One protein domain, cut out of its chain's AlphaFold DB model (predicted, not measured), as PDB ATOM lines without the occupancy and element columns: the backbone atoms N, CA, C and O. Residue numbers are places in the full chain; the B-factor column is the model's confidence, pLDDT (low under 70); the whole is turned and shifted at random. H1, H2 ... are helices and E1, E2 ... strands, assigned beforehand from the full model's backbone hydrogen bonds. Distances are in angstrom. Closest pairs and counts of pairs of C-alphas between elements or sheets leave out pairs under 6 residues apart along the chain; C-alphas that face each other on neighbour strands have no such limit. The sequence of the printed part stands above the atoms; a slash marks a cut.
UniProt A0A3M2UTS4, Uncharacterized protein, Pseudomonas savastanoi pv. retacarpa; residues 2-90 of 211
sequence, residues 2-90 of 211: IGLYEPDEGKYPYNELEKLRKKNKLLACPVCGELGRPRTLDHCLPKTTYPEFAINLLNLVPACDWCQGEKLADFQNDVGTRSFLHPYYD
ATOM      1  N   ILE A   2      21.846  15.144  39.731       47.66
ATOM      2  CA  ILE A   2      20.722  14.705  40.579       47.66
ATOM      3  C   ILE A   2      19.958  15.961  41.022       47.66
ATOM      4  O   ILE A   2      20.582  16.877  41.550       47.66
ATOM      5  N   GLY A   3      18.650  16.021  40.749       57.97
ATOM      6  CA  GLY A   3      17.742  17.059  41.263       57.97
ATOM      7  C   GLY A   3      17.678  18.389  40.496       57.97
ATOM      8  O   GLY A   3      17.095  19.339  41.004       57.97
ATOM      9  N   LEU A   4      18.270  18.510  39.297       59.88
ATOM     10  CA  LEU A   4      18.182  19.764  38.524       59.88
ATOM     11  C   LEU A   4      16.844  19.889  37.773       59.88
ATOM     12  O   LEU A   4      16.190  20.923  37.838       59.88
ATOM     13  N   TYR A   5      16.435  18.826  37.076       65.50
ATOM     14  CA  TYR A   5      15.205  18.795  36.268       65.50
ATOM     15  C   TYR A   5      13.945  18.542  37.105       65.50
ATOM     16  O   TYR A   5      12.846  18.920  36.709       65.50
ATOM     17  N   GLU A   6      14.127  17.922  38.268       77.69
ATOM     18  CA  GLU A   6      13.095  17.623  39.256       77.69
ATOM     19  C   GLU A   6      13.625  18.080  40.618       77.69
ATOM     20  O   GLU A   6      14.170  17.276  41.374       77.69
ATOM     21  N   PRO A   7      13.605  19.398  40.889       84.06
ATOM     22  CA  PRO A   7      14.100  19.929  42.151       84.06
ATOM     23  C   PRO A   7      13.239  19.454  43.319       84.06
ATOM     24  O   PRO A   7      12.015  19.408  43.205       84.06
ATOM     25  N   ASP A   8      13.879  19.159  44.453       86.31
ATOM     26  CA  ASP A   8      13.180  18.734  45.668       86.31
ATOM     27  C   ASP A   8      12.161  19.787  46.132       86.31
ATOM     28  O   ASP A   8      12.410  21.001  46.073       86.31
ATOM     29  N   GLU A   9      11.032  19.315  46.660       87.94
ATOM     30  CA  GLU A   9       9.989  20.171  47.217       87.94
ATOM     31  C   GLU A   9      10.551  21.123  48.290       87.94
ATOM     32  O   GLU A   9      11.418  20.781  49.099       87.94
ATOM     33  N   GLY A  10      10.085  22.373  48.264       86.19
ATOM     34  CA  GLY A  10      10.526  23.429  49.177       86.19
ATOM     35  C   GLY A  10      11.846  24.112  48.796       86.19
ATOM     36  O   GLY A  10      12.160  25.164  49.361       86.19
ATOM     37  N   LYS A  11      12.607  23.599  47.817       89.62
ATOM     38  CA  LYS A  11      13.792  24.298  47.284       89.62
ATOM     39  C   LYS A  11      13.391  25.458  46.375       89.62
ATOM     40  O   LYS A  11      12.331  25.454  45.756       89.62
ATOM     41  N   TYR A  12      14.276  26.451  46.255       89.56
ATOM     42  CA  TYR A  12      14.018  27.643  45.441       89.56
ATOM     43  C   TYR A  12      13.603  27.319  43.989       89.56
ATOM     44  O   TYR A  12      12.546  27.800  43.585       89.56
ATOM     45  N   PRO A  13      14.312  26.452  43.229       87.81
ATOM     46  CA  PRO A  13      13.903  26.123  41.862       87.81
ATOM     47  C   PRO A  13      12.520  25.470  41.791       87.81
ATOM     48  O   PRO A  13      11.714  25.837  40.943       87.81
ATOM     49  N   TYR A  14      12.202  24.564  42.724       89.94
ATOM     50  CA  TYR A  14      10.875  23.952  42.814       89.94
ATOM     51  C   TYR A  14       9.788  25.012  43.018       89.94
ATOM     52  O   TYR A  14       8.795  25.030  42.295       89.94
ATOM     53  N   ASN A  15      10.004  25.943  43.949       91.19
ATOM     54  CA  ASN A  15       9.039  26.997  44.254       91.19
ATOM     55  C   ASN A  15       8.783  27.928  43.057       91.19
ATOM     56  O   ASN A  15       7.645  28.352  42.858       91.19
ATOM     57  N   GLU A  16       9.804  28.244  42.254       91.88
ATOM     58  CA  GLU A  16       9.625  29.046  41.035       91.88
ATOM     59  C   GLU A  16       8.865  28.277  39.944       91.88
ATOM     60  O   GLU A  16       7.918  28.814  39.363       91.88
ATOM     61  N   LEU A  17       9.184  26.998  39.724       91.56
ATOM     62  CA  LEU A  17       8.438  26.151  38.785       91.56
ATOM     63  C   LEU A  17       6.971  25.987  39.211       91.56
ATOM     64  O   LEU A  17       6.062  26.093  38.387       91.56
ATOM     65  N   GLU A  18       6.710  25.808  40.506       92.06
ATOM     66  CA  GLU A  18       5.348  25.728  41.039       92.06
ATOM     67  C   GLU A  18       4.581  27.042  40.897       92.06
ATOM     68  O   GLU A  18       3.369  27.021  40.670       92.06
ATOM     69  N   LYS A  19       5.247  28.201  40.966       92.69
ATOM     70  CA  LYS A  19       4.596  29.477  40.636       92.69
ATOM     71  C   LYS A  19       4.190  29.522  39.164       92.69
ATOM     72  O   LYS A  19       3.062  29.923  38.882       92.69
ATOM     73  N   LEU A  20       5.040  29.070  38.243       92.62
ATOM     74  CA  LEU A  20       4.691  29.022  36.819       92.62
ATOM     75  C   LEU A  20       3.549  28.031  36.528       92.62
ATOM     76  O   LEU A  20       2.678  28.330  35.717       92.62
ATOM     77  N   ARG A  21       3.469  26.896  37.233       92.00
ATOM     78  CA  ARG A  21       2.364  25.926  37.077       92.00
ATOM     79  C   ARG A  21       1.062  26.378  37.741       92.00
ATOM     80  O   ARG A  21      -0.011  26.358  37.143       92.00
ATOM     81  N   LYS A  22       1.142  26.787  39.010       91.62
ATOM     82  CA  LYS A  22      -0.016  26.986  39.903       91.62
ATOM     83  C   LYS A  22      -0.306  28.442  40.243       91.62
ATOM     84  O   LYS A  22      -1.320  28.722  40.888       91.62
ATOM     85  N   LYS A  23       0.500  29.409  39.795       93.06
ATOM     86  CA  LYS A  23       0.279  30.856  40.018       93.06
ATOM     87  C   LYS A  23       0.478  31.735  38.766       93.06
ATOM     88  O   LYS A  23       0.560  32.948  38.911       93.06
ATOM     89  N   ASN A  24       0.443  31.160  37.557       92.50
ATOM     90  CA  ASN A  24       0.551  31.888  36.275       92.50
ATOM     91  C   ASN A  24      -0.583  32.885  35.947       92.50
ATOM     92  O   ASN A  24      -0.392  33.718  35.073       92.50
ATOM     93  N   LYS A  25      -1.736  32.827  36.633       93.62
ATOM     94  CA  LYS A  25      -2.920  33.683  36.389       93.62
ATOM     95  C   LYS A  25      -3.507  33.593  34.969       93.62
ATOM     96  O   LYS A  25      -4.327  34.428  34.606       93.62
ATOM     97  N   LEU A  26      -3.116  32.587  34.190       94.88
ATOM     98  CA  LEU A  26      -3.636  32.374  32.846       94.88
ATOM     99  C   LEU A  26      -5.026  31.737  32.923       94.88
ATOM    100  O   LEU A  26      -5.248  30.818  33.716       94.88
ATOM    101  N   LEU A  27      -5.946  32.236  32.100       95.94
ATOM    102  CA  LEU A  27      -7.304  31.699  31.957       95.94
ATOM    103  C   LEU A  27      -7.447  30.798  30.723       95.94
ATOM    104  O   LEU A  27      -8.370  29.990  30.671       95.94
ATOM    105  N   ALA A  28      -6.514  30.911  29.781       96.06
ATOM    106  CA  ALA A  28      -6.407  30.086  28.590       96.06
ATOM    107  C   ALA A  28      -4.980  29.544  28.442       96.06
ATOM    108  O   ALA A  28      -4.019  30.114  28.978       96.06
ATOM    109  N   CYS A  29      -4.832  28.455  27.697       96.81
ATOM    110  CA  CYS A  29      -3.530  27.955  27.287       96.81
ATOM    111  C   CYS A  29      -2.852  28.986  26.362       96.81
ATOM    112  O   CYS A  29      -3.430  29.334  25.335       96.81
ATOM    113  N   PRO A  30      -1.628  29.461  26.654       95.31
ATOM    114  CA  PRO A  30      -0.942  30.447  25.815       95.31
ATOM    115  C   PRO A  30      -0.366  29.834  24.530       95.31
ATOM    116  O   PRO A  30       0.181  30.563  23.710       95.31
ATOM    117  N   VAL A  31      -0.455  28.505  24.380       96.06
ATOM    118  CA  VAL A  31      -0.052  27.772  23.177       96.06
ATOM    119  C   VAL A  31      -1.238  27.680  22.216       96.06
ATOM    120  O   VAL A  31      -1.183  28.262  21.147       96.06
ATOM    121  N   CYS A  32      -2.347  27.031  22.594       96.75
ATOM    122  CA  CYS A  32      -3.486  26.864  21.679       96.75
ATOM    123  C   CYS A  32      -4.609  27.898  21.813       96.75
ATOM    124  O   CYS A  32      -5.418  27.985  20.901       96.75
ATOM    125  N   GLY A  33      -4.721  28.636  22.921       97.06
ATOM    126  CA  GLY A  33      -5.836  29.559  23.174       97.06
ATOM    127  C   GLY A  33      -7.089  28.931  23.801       97.06
ATOM    128  O   GLY A  33      -8.030  29.648  24.136       97.06
ATOM    129  N   GLU A  34      -7.119  27.617  24.011       97.19
ATOM    130  CA  GLU A  34      -8.243  26.944  24.671       97.19
ATOM    131  C   GLU A  34      -8.411  27.423  26.119       97.19
ATOM    132  O   GLU A  34      -7.423  27.591  26.846       97.19
ATOM    133  N   LEU A  35      -9.659  27.627  26.553       95.50
ATOM    134  CA  LEU A  35      -9.953  27.977  27.938       95.50
ATOM    135  C   LEU A  35      -9.573  26.848  28.890       95.50
ATOM    136  O   LEU A  35      -9.846  25.673  28.670       95.50
ATOM    137  N   GLY A  36      -8.986  27.236  30.011       93.19
ATOM    138  CA  GLY A  36      -8.445  26.298  30.971       93.19
ATOM    139  C   GLY A  36      -7.075  26.757  31.408       93.19
ATOM    140  O   GLY A  36      -6.183  27.040  30.610       93.19
ATOM    141  N   ARG A  37      -6.903  26.832  32.721       92.06
ATOM    142  CA  ARG A  37      -5.628  27.208  33.303       92.06
ATOM    143  C   ARG A  37      -4.590  26.105  33.023       92.06
ATOM    144  O   ARG A  37      -4.735  25.017  33.592       92.06
ATOM    145  N   PRO A  38      -3.509  26.376  32.266       93.56
ATOM    146  CA  PRO A  38      -2.434  25.409  32.070       93.56
ATOM    147  C   PRO A  38      -1.730  25.116  33.400       93.56
ATOM    148  O   PRO A  38      -1.455  26.030  34.190       93.56
ATOM    149  N   ARG A  39      -1.460  23.830  33.651       91.31
ATOM    150  CA  ARG A  39      -0.836  23.337  34.896       91.31
ATOM    151  C   ARG A  39       0.515  22.665  34.670       91.31
ATOM    152  O   ARG A  39       1.207  22.393  35.651       91.31
ATOM    153  N   THR A  40       0.898  22.418  33.423       92.81
ATOM    154  CA  THR A  40       2.216  21.893  33.064       92.81
ATOM    155  C   THR A  40       3.120  23.008  32.554       92.81
ATOM    156  O   THR A  40       2.686  24.150  32.391       92.81
ATOM    157  N   LEU A  41       4.401  22.687  32.378       93.31
ATOM    158  CA  LEU A  41       5.376  23.552  31.724       93.31
ATOM    159  C   LEU A  41       5.970  22.770  30.564       93.31
ATOM    160  O   LEU A  41       6.541  21.702  30.792       93.31
ATOM    161  N   ASP A  42       5.835  23.312  29.365       93.06
ATOM    162  CA  ASP A  42       6.457  22.782  28.165       93.06
ATOM    163  C   ASP A  42       7.813  23.447  27.905       93.06
ATOM    164  O   ASP A  42       8.037  24.613  28.251       93.06
ATOM    165  N   HIS A  43       8.719  22.682  27.301       93.06
ATOM    166  CA  HIS A  43      10.044  23.128  26.895       93.06
ATOM    167  C   HIS A  43       9.998  23.661  25.464       93.06
ATOM    168  O   HIS A  43       9.865  22.882  24.518       93.06
ATOM    169  N   CYS A  44      10.195  24.967  25.269       92.62
ATOM    170  CA  CYS A  44      10.252  25.538  23.919       92.62
ATOM    171  C   CYS A  44      11.390  24.913  23.095       92.62
ATOM    172  O   CYS A  44      11.171  24.472  21.968       92.62
ATOM    173  N   LEU A  45      12.580  24.819  23.692       92.81
ATOM    174  CA  LEU A  45      13.713  24.036  23.212       92.81
ATOM    175  C   LEU A  45      13.761  22.696  23.961       92.81
ATOM    176  O   LEU A  45      13.870  22.713  25.193       92.81
ATOM    177  N   PRO A  46      13.723  21.548  23.259       91.56
ATOM    178  CA  PRO A  46      13.591  20.237  23.886       91.56
ATOM    179  C   PRO A  46      14.749  19.928  24.826       91.56
ATOM    180  O   PRO A  46      15.914  20.032  24.443       91.56
ATOM    181  N   LYS A  47      14.439  19.449  26.034       89.25
ATOM    182  CA  LYS A  47      15.452  19.077  27.038       89.25
ATOM    183  C   LYS A  47      16.399  17.955  26.592       89.25
ATOM    184  O   LYS A  47      17.479  17.819  27.150       89.25
ATOM    185  N   THR A  48      15.976  17.116  25.647       89.44
ATOM    186  CA  THR A  48      16.778  16.009  25.103       89.44
ATOM    187  C   THR A  48      17.879  16.513  24.177       89.44
ATOM    188  O   THR A  48      18.971  15.956  24.178       89.44
ATOM    189  N   THR A  49      17.593  17.574  23.421       90.31
ATOM    190  CA  THR A  49      18.517  18.190  22.461       90.31
ATOM    191  C   THR A  49      19.316  19.327  23.097       90.31
ATOM    192  O   THR A  49      20.497  19.474  22.807       90.31
ATOM    193  N   TYR A  50      18.689  20.091  23.997       91.62
ATOM    194  CA  TYR A  50      19.273  21.242  24.691       91.62
ATOM    195  C   TYR A  50      19.125  21.123  26.222       91.62
ATOM    196  O   TYR A  50      18.392  21.899  26.853       91.62
ATOM    197  N   PRO A  51      19.778  20.131  26.854       90.44
ATOM    198  CA  PRO A  51      19.670  19.889  28.295       90.44
ATOM    199  C   PRO A  51      20.090  21.095  29.151       90.44
ATOM    200  O   PRO A  51      19.523  21.319  30.223       90.44
ATOM    201  N   GLU A  52      21.024  21.916  28.671       90.81
ATOM    202  CA  GLU A  52      21.487  23.140  29.329       90.81
ATOM    203  C   GLU A  52      20.382  24.193  29.519       90.81
ATOM    204  O   GLU A  52      20.466  25.006  30.443       90.81
ATOM    205  N   PHE A  53      19.318  24.158  28.706       91.19
ATOM    206  CA  PHE A  53      18.182  25.081  28.805       91.19
ATOM    207  C   PHE A  53      16.974  24.495  29.532       91.19
ATOM    208  O   PHE A  53      15.969  25.183  29.708       91.19
ATOM    209  N   ALA A  54      17.031  23.250  29.990       88.19
ATOM    210  CA  ALA A  54      15.849  22.582  30.525       88.19
ATOM    211  C   ALA A  54      15.327  23.170  31.847       88.19
ATOM    212  O   ALA A  54      14.159  22.984  32.180       88.19
ATOM    213  N   ILE A  55      16.183  23.861  32.604       85.19
ATOM    214  CA  ILE A  55      15.809  24.554  33.849       85.19
ATOM    215  C   ILE A  55      15.711  26.074  33.673       85.19
ATOM    216  O   ILE A  55      15.466  26.798  34.636       85.19
ATOM    217  N   ASN A  56      15.936  26.577  32.456       90.69
ATOM    218  CA  ASN A  56      15.812  27.995  32.170       90.69
ATOM    219  C   ASN A  56      14.322  28.361  32.153       90.69
ATOM    220  O   ASN A  56      13.574  27.864  31.316       90.69
ATOM    221  N   LEU A  57      13.894  29.252  33.053       90.94
ATOM    222  CA  LEU A  57      12.493  29.683  33.146       90.94
ATOM    223  C   LEU A  57      11.985  30.328  31.849       90.94
ATOM    224  O   LEU A  57      10.796  30.260  31.561       90.94
ATOM    225  N   LEU A  58      12.876  30.917  31.050       92.88
ATOM    226  CA  LEU A  58      12.536  31.494  29.751       92.88
ATOM    227  C   LEU A  58      12.361  30.439  28.654       92.88
ATOM    228  O   LEU A  58      11.811  30.764  27.614       92.88
ATOM    229  N   ASN A  59      12.814  29.203  28.882       94.25
ATOM    230  CA  ASN A  59      12.576  28.053  28.008       94.25
ATOM    231  C   ASN A  59      11.339  27.238  28.440       94.25
ATOM    232  O   ASN A  59      11.022  26.230  27.816       94.25
ATOM    233  N   LEU A  60      10.678  27.643  29.533       94.12
ATOM    234  CA  LEU A  60       9.548  26.948  30.138       94.12
ATOM    235  C   LEU A  60       8.277  27.789  30.022       94.12
ATOM    236  O   LEU A  60       8.168  28.869  30.612       94.12
ATOM    237  N   VAL A  61       7.291  27.267  29.303       94.69
ATOM    238  CA  VAL A  61       6.018  27.953  29.059       94.69
ATOM    239  C   VAL A  61       4.861  27.140  29.623       94.69
ATOM    240  O   VAL A  61       4.821  25.929  29.427       94.69
ATOM    241  N   PRO A  62       3.907  27.756  30.341       95.69
ATOM    242  CA  PRO A  62       2.684  27.060  30.705       95.69
ATOM    243  C   PRO A  62       1.979  26.518  29.460       95.69
ATOM    244  O   PRO A  62       1.753  27.265  28.515       95.69
ATOM    245  N   ALA A  63       1.607  25.243  29.470       95.94
ATOM    246  CA  ALA A  63       0.891  24.602  28.371       95.94
ATOM    247  C   ALA A  63      -0.227  23.697  28.910       95.94
ATOM    248  O   ALA A  63      -0.271  23.377  30.103       95.94
ATOM    249  N   CYS A  64      -1.178  23.337  28.048       95.56
ATOM    250  CA  CYS A  64      -2.107  22.250  28.339       95.56
ATOM    251  C   CYS A  64      -1.478  20.904  27.959       95.56
ATOM    252  O   CYS A  64      -0.566  20.847  27.130       95.56
ATOM    253  N   ASP A  65      -1.996  19.828  28.554       93.62
ATOM    254  CA  ASP A  65      -1.472  18.472  28.354       93.62
ATOM    255  C   ASP A  65      -1.522  18.058  26.875       93.62
ATOM    256  O   ASP A  65      -0.605  17.399  26.395       93.62
ATOM    257  N   TRP A  66      -2.540  18.519  26.136       93.44
ATOM    258  CA  TRP A  66      -2.654  18.277  24.699       93.44
ATOM    259  C   TRP A  66      -1.504  18.912  23.919       93.44
ATOM    260  O   TRP A  66      -0.776  18.216  23.227       93.44
ATOM    261  N   CYS A  67      -1.295  20.227  24.044       94.69
ATOM    262  CA  CYS A  67      -0.241  20.912  23.292       94.69
ATOM    263  C   CYS A  67       1.148  20.343  23.584       94.69
ATOM    264  O   CYS A  67       1.974  20.251  22.682       94.69
ATOM    265  N   GLN A  68       1.396  19.959  24.836       91.12
ATOM    266  CA  GLN A  68       2.642  19.301  25.215       91.12
ATOM    267  C   GLN A  68       2.764  17.906  24.574       91.12
ATOM    268  O   GLN A  68       3.857  17.511  24.169       91.12
ATOM    269  N   GLY A  69       1.653  17.170  24.486       89.94
ATOM    270  CA  GLY A  69       1.578  15.847  23.869       89.94
ATOM    271  C   GLY A  69       1.744  15.856  22.351       89.94
ATOM    272  O   GLY A  69       2.355  14.933  21.830       89.94
ATOM    273  N   GLU A  70       1.270  16.894  21.662       91.62
ATOM    274  CA  GLU A  70       1.449  17.048  20.210       91.62
ATOM    275  C   GLU A  70       2.859  17.513  19.864       91.62
ATOM    276  O   GLU A  70       3.515  16.952  18.992       91.62
ATOM    277  N   LYS A  71       3.366  18.514  20.594       89.69
ATOM    278  CA  LYS A  71       4.687  19.079  20.321       89.69
ATOM    279  C   LYS A  71       5.822  18.118  20.677       89.69
ATOM    280  O   LYS A  71       6.835  18.104  19.990       89.69
ATOM    281  N   LEU A  72       5.719  17.363  21.775       88.19
ATOM    282  CA  LEU A  72       6.782  16.473  22.269       88.19
ATOM    283  C   LEU A  72       8.175  17.144  22.272       88.19
ATOM    284  O   LEU A  72       8.421  18.117  22.987       88.19
ATOM    285  N   ALA A  73       9.110  16.595  21.493       87.38
ATOM    286  CA  ALA A  73      10.464  17.105  21.313       87.38
ATOM    287  C   ALA A  73      10.620  17.917  20.017       87.38
ATOM    288  O   ALA A  73      11.741  18.288  19.669       87.38
ATOM    289  N   ASP A  74       9.530  18.221  19.320       88.88
ATOM    290  CA  ASP A  74       9.569  19.017  18.107       88.88
ATOM    291  C   ASP A  74       9.740  20.494  18.456       88.88
ATOM    292  O   ASP A  74       9.229  21.028  19.451       88.88
ATOM    293  N   PHE A  75      10.530  21.167  17.628       89.75
ATOM    294  CA  PHE A  75      10.803  22.599  17.750       89.75
ATOM    295  C   PHE A  75      11.157  23.266  16.413       89.75
ATOM    296  O   PHE A  75      11.175  24.497  16.337       89.75
ATOM    297  N   GLN A  76      11.408  22.477  15.363       91.88
ATOM    298  CA  GLN A  76      11.736  22.921  14.010       91.88
ATOM    299  C   GLN A  76      10.839  22.235  12.979       91.88
ATOM    300  O   GLN A  76      10.363  21.130  13.219       91.88
ATOM    301  N   ASN A  77      10.615  22.904  11.851       85.56
ATOM    302  CA  ASN A  77       9.884  22.371  10.708       85.56
ATOM    303  C   ASN A  77      10.853  21.680   9.743       85.56
ATOM    304  O   ASN A  77      12.070  21.713   9.942       85.56
ATOM    305  N   ASP A  78      10.323  21.109   8.663       82.75
ATOM    306  CA  ASP A  78      11.092  20.320   7.690       82.75
ATOM    307  C   ASP A  78      12.269  21.075   7.050       82.75
ATOM    308  O   ASP A  78      13.245  20.468   6.611       82.75
ATOM    309  N   VAL A  79      12.215  22.411   7.019       84.00
ATOM    310  CA  VAL A  79      13.293  23.270   6.497       84.00
ATOM    311  C   VAL A  79      14.262  23.755   7.586       84.00
ATOM    312  O   VAL A  79      15.102  24.619   7.334       84.00
ATOM    313  N   GLY A  80      14.163  23.214   8.803       84.88
ATOM    314  CA  GLY A  80      15.055  23.497   9.930       84.88
ATOM    315  C   GLY A  80      14.803  24.839  10.626       84.88
ATOM    316  O   GLY A  80      15.639  25.303  11.406       84.88
ATOM    317  N   THR A  81      13.671  25.494  10.368       87.06
ATOM    318  CA  THR A  81      13.295  26.753  11.036       87.06
ATOM    319  C   THR A  81      12.335  26.492  12.188       87.06
ATOM    320  O   THR A  81      11.662  25.474  12.200       87.06
ATOM    321  N   ARG A  82      12.275  27.384  13.183       92.44
ATOM    322  CA  ARG A  82      11.411  27.216  14.365       92.44
ATOM    323  C   ARG A  82       9.939  27.020  13.964       92.44
ATOM    324  O   ARG A  82       9.415  27.866  13.246       92.44
ATOM    325  N   SER A  83       9.283  25.986  14.500       93.25
ATOM    326  CA  SER A  83       7.868  25.684  14.203       93.25
ATOM    327  C   SER A  83       6.866  26.375  15.113       93.25
ATOM    328  O   SER A  83       5.755  26.662  14.696       93.25
ATOM    329  N   PHE A  84       7.231  26.627  16.370       96.19
ATOM    330  CA  PHE A  84       6.267  27.039  17.386       96.19
ATOM    331  C   PHE A  84       6.472  28.489  17.809       96.19
ATOM    332  O   PHE A  84       7.606  28.941  18.006       96.19
ATOM    333  N   LEU A  85       5.358  29.196  17.997       96.69
ATOM    334  CA  LEU A  85       5.332  30.481  18.680       96.69
ATOM    335  C   LEU A  85       5.866  30.335  20.107       96.69
ATOM    336  O   LEU A  85       5.570  29.373  20.815       96.69
ATOM    337  N   HIS A  86       6.629  31.329  20.529       95.75
ATOM    338  CA  HIS A  86       7.154  31.472  21.868       95.75
ATOM    339  C   HIS A  86       6.380  32.570  22.613       95.75
ATOM    340  O   HIS A  86       6.619  33.754  22.352       95.75
ATOM    341  N   PRO A  87       5.525  32.224  23.595       93.50
ATOM    342  CA  PRO A  87       4.653  33.177  24.284       93.50
ATOM    343  C   PRO A  87       5.328  34.412  24.893       93.50
ATOM    344  O   PRO A  87       4.687  35.446  25.047       93.50
ATOM    345  N   TYR A  88       6.612  34.321  25.257       93.81
ATOM    346  CA  TYR A  88       7.353  35.451  25.841       93.81
ATOM    347  C   TYR A  88       8.078  36.347  24.827       93.81
ATOM    348  O   TYR A  88       8.456  37.458  25.187       93.81
ATOM    349  N   TYR A  89       8.329  35.869  23.606       94.50
ATOM    350  CA  TYR A  89       9.222  36.554  22.657       94.50
ATOM    351  C   TYR A  89       8.546  36.916  21.344       94.50
ATOM    352  O   TYR A  89       8.944  37.893  20.714       94.50
ATOM    353  N   ASP A  90       7.553  36.135  20.926       95.88
ATOM    354  CA  ASP A  90       6.823  36.415  19.703       95.88
ATOM    355  C   ASP A  90       5.683  37.393  19.960       95.88
ATOM    356  O   ASP A  90       5.098  37.472  21.040       95.88
TER     357      ASP A  90
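What this domain is: This is residues 2 to 90 of the 211 residues of an uncharacterized protein of Pseudomonas savastanoi pv. retacarpa (UniProt A0A3M2UTS4). There is little regular structure here: a short hairpin, E1 and E2, forms the middle, with H1 and H2 near different sides of it and long loops around. The printed part has 89 residues, with H1, E1, E2, H2 along the chain; the class is mixed, with 26 residues in named elements. The sheet order is E1 - E2, antiparallel. The whole is compact, with a radius of gyration of the C-alphas of 13.2 A and spans of 42 by 32 by 22 A.

Where its parts are: E1 is residues 40 to 43 and E2 residues 60 to 63. H1, residues 12 to 22, begins at C-alpha 12 (14.018, 27.643, 45.441) and is 15.1 A long. H2, residues 65 to 71, is 10.1 A long and ends at C-alpha 71 (4.687, 19.079, 20.321).

How they stand to each other: In the hairpin, N 42 and O 61 are 2.8 A apart, within hydrogen-bond range; the directions differ by 132 degrees. The closest C-alphas of H1 and E1, Arg 21 and Thr 40, are 5.7 A apart; those of H2 and E1, Gln 68 and Asp 42, 5.9 A. H1 and H2 are apart. In both helices every O i to N i+4 pair is within hydrogen-bond range.

The domain as a whole: The C-alphas farthest apart, Gly 10 and Val 79, are 42.8 A apart. The printed part has no cut. Links H1 to E1 and E1 to E2 are long. Residues 2 to 5 have pLDDT under 70.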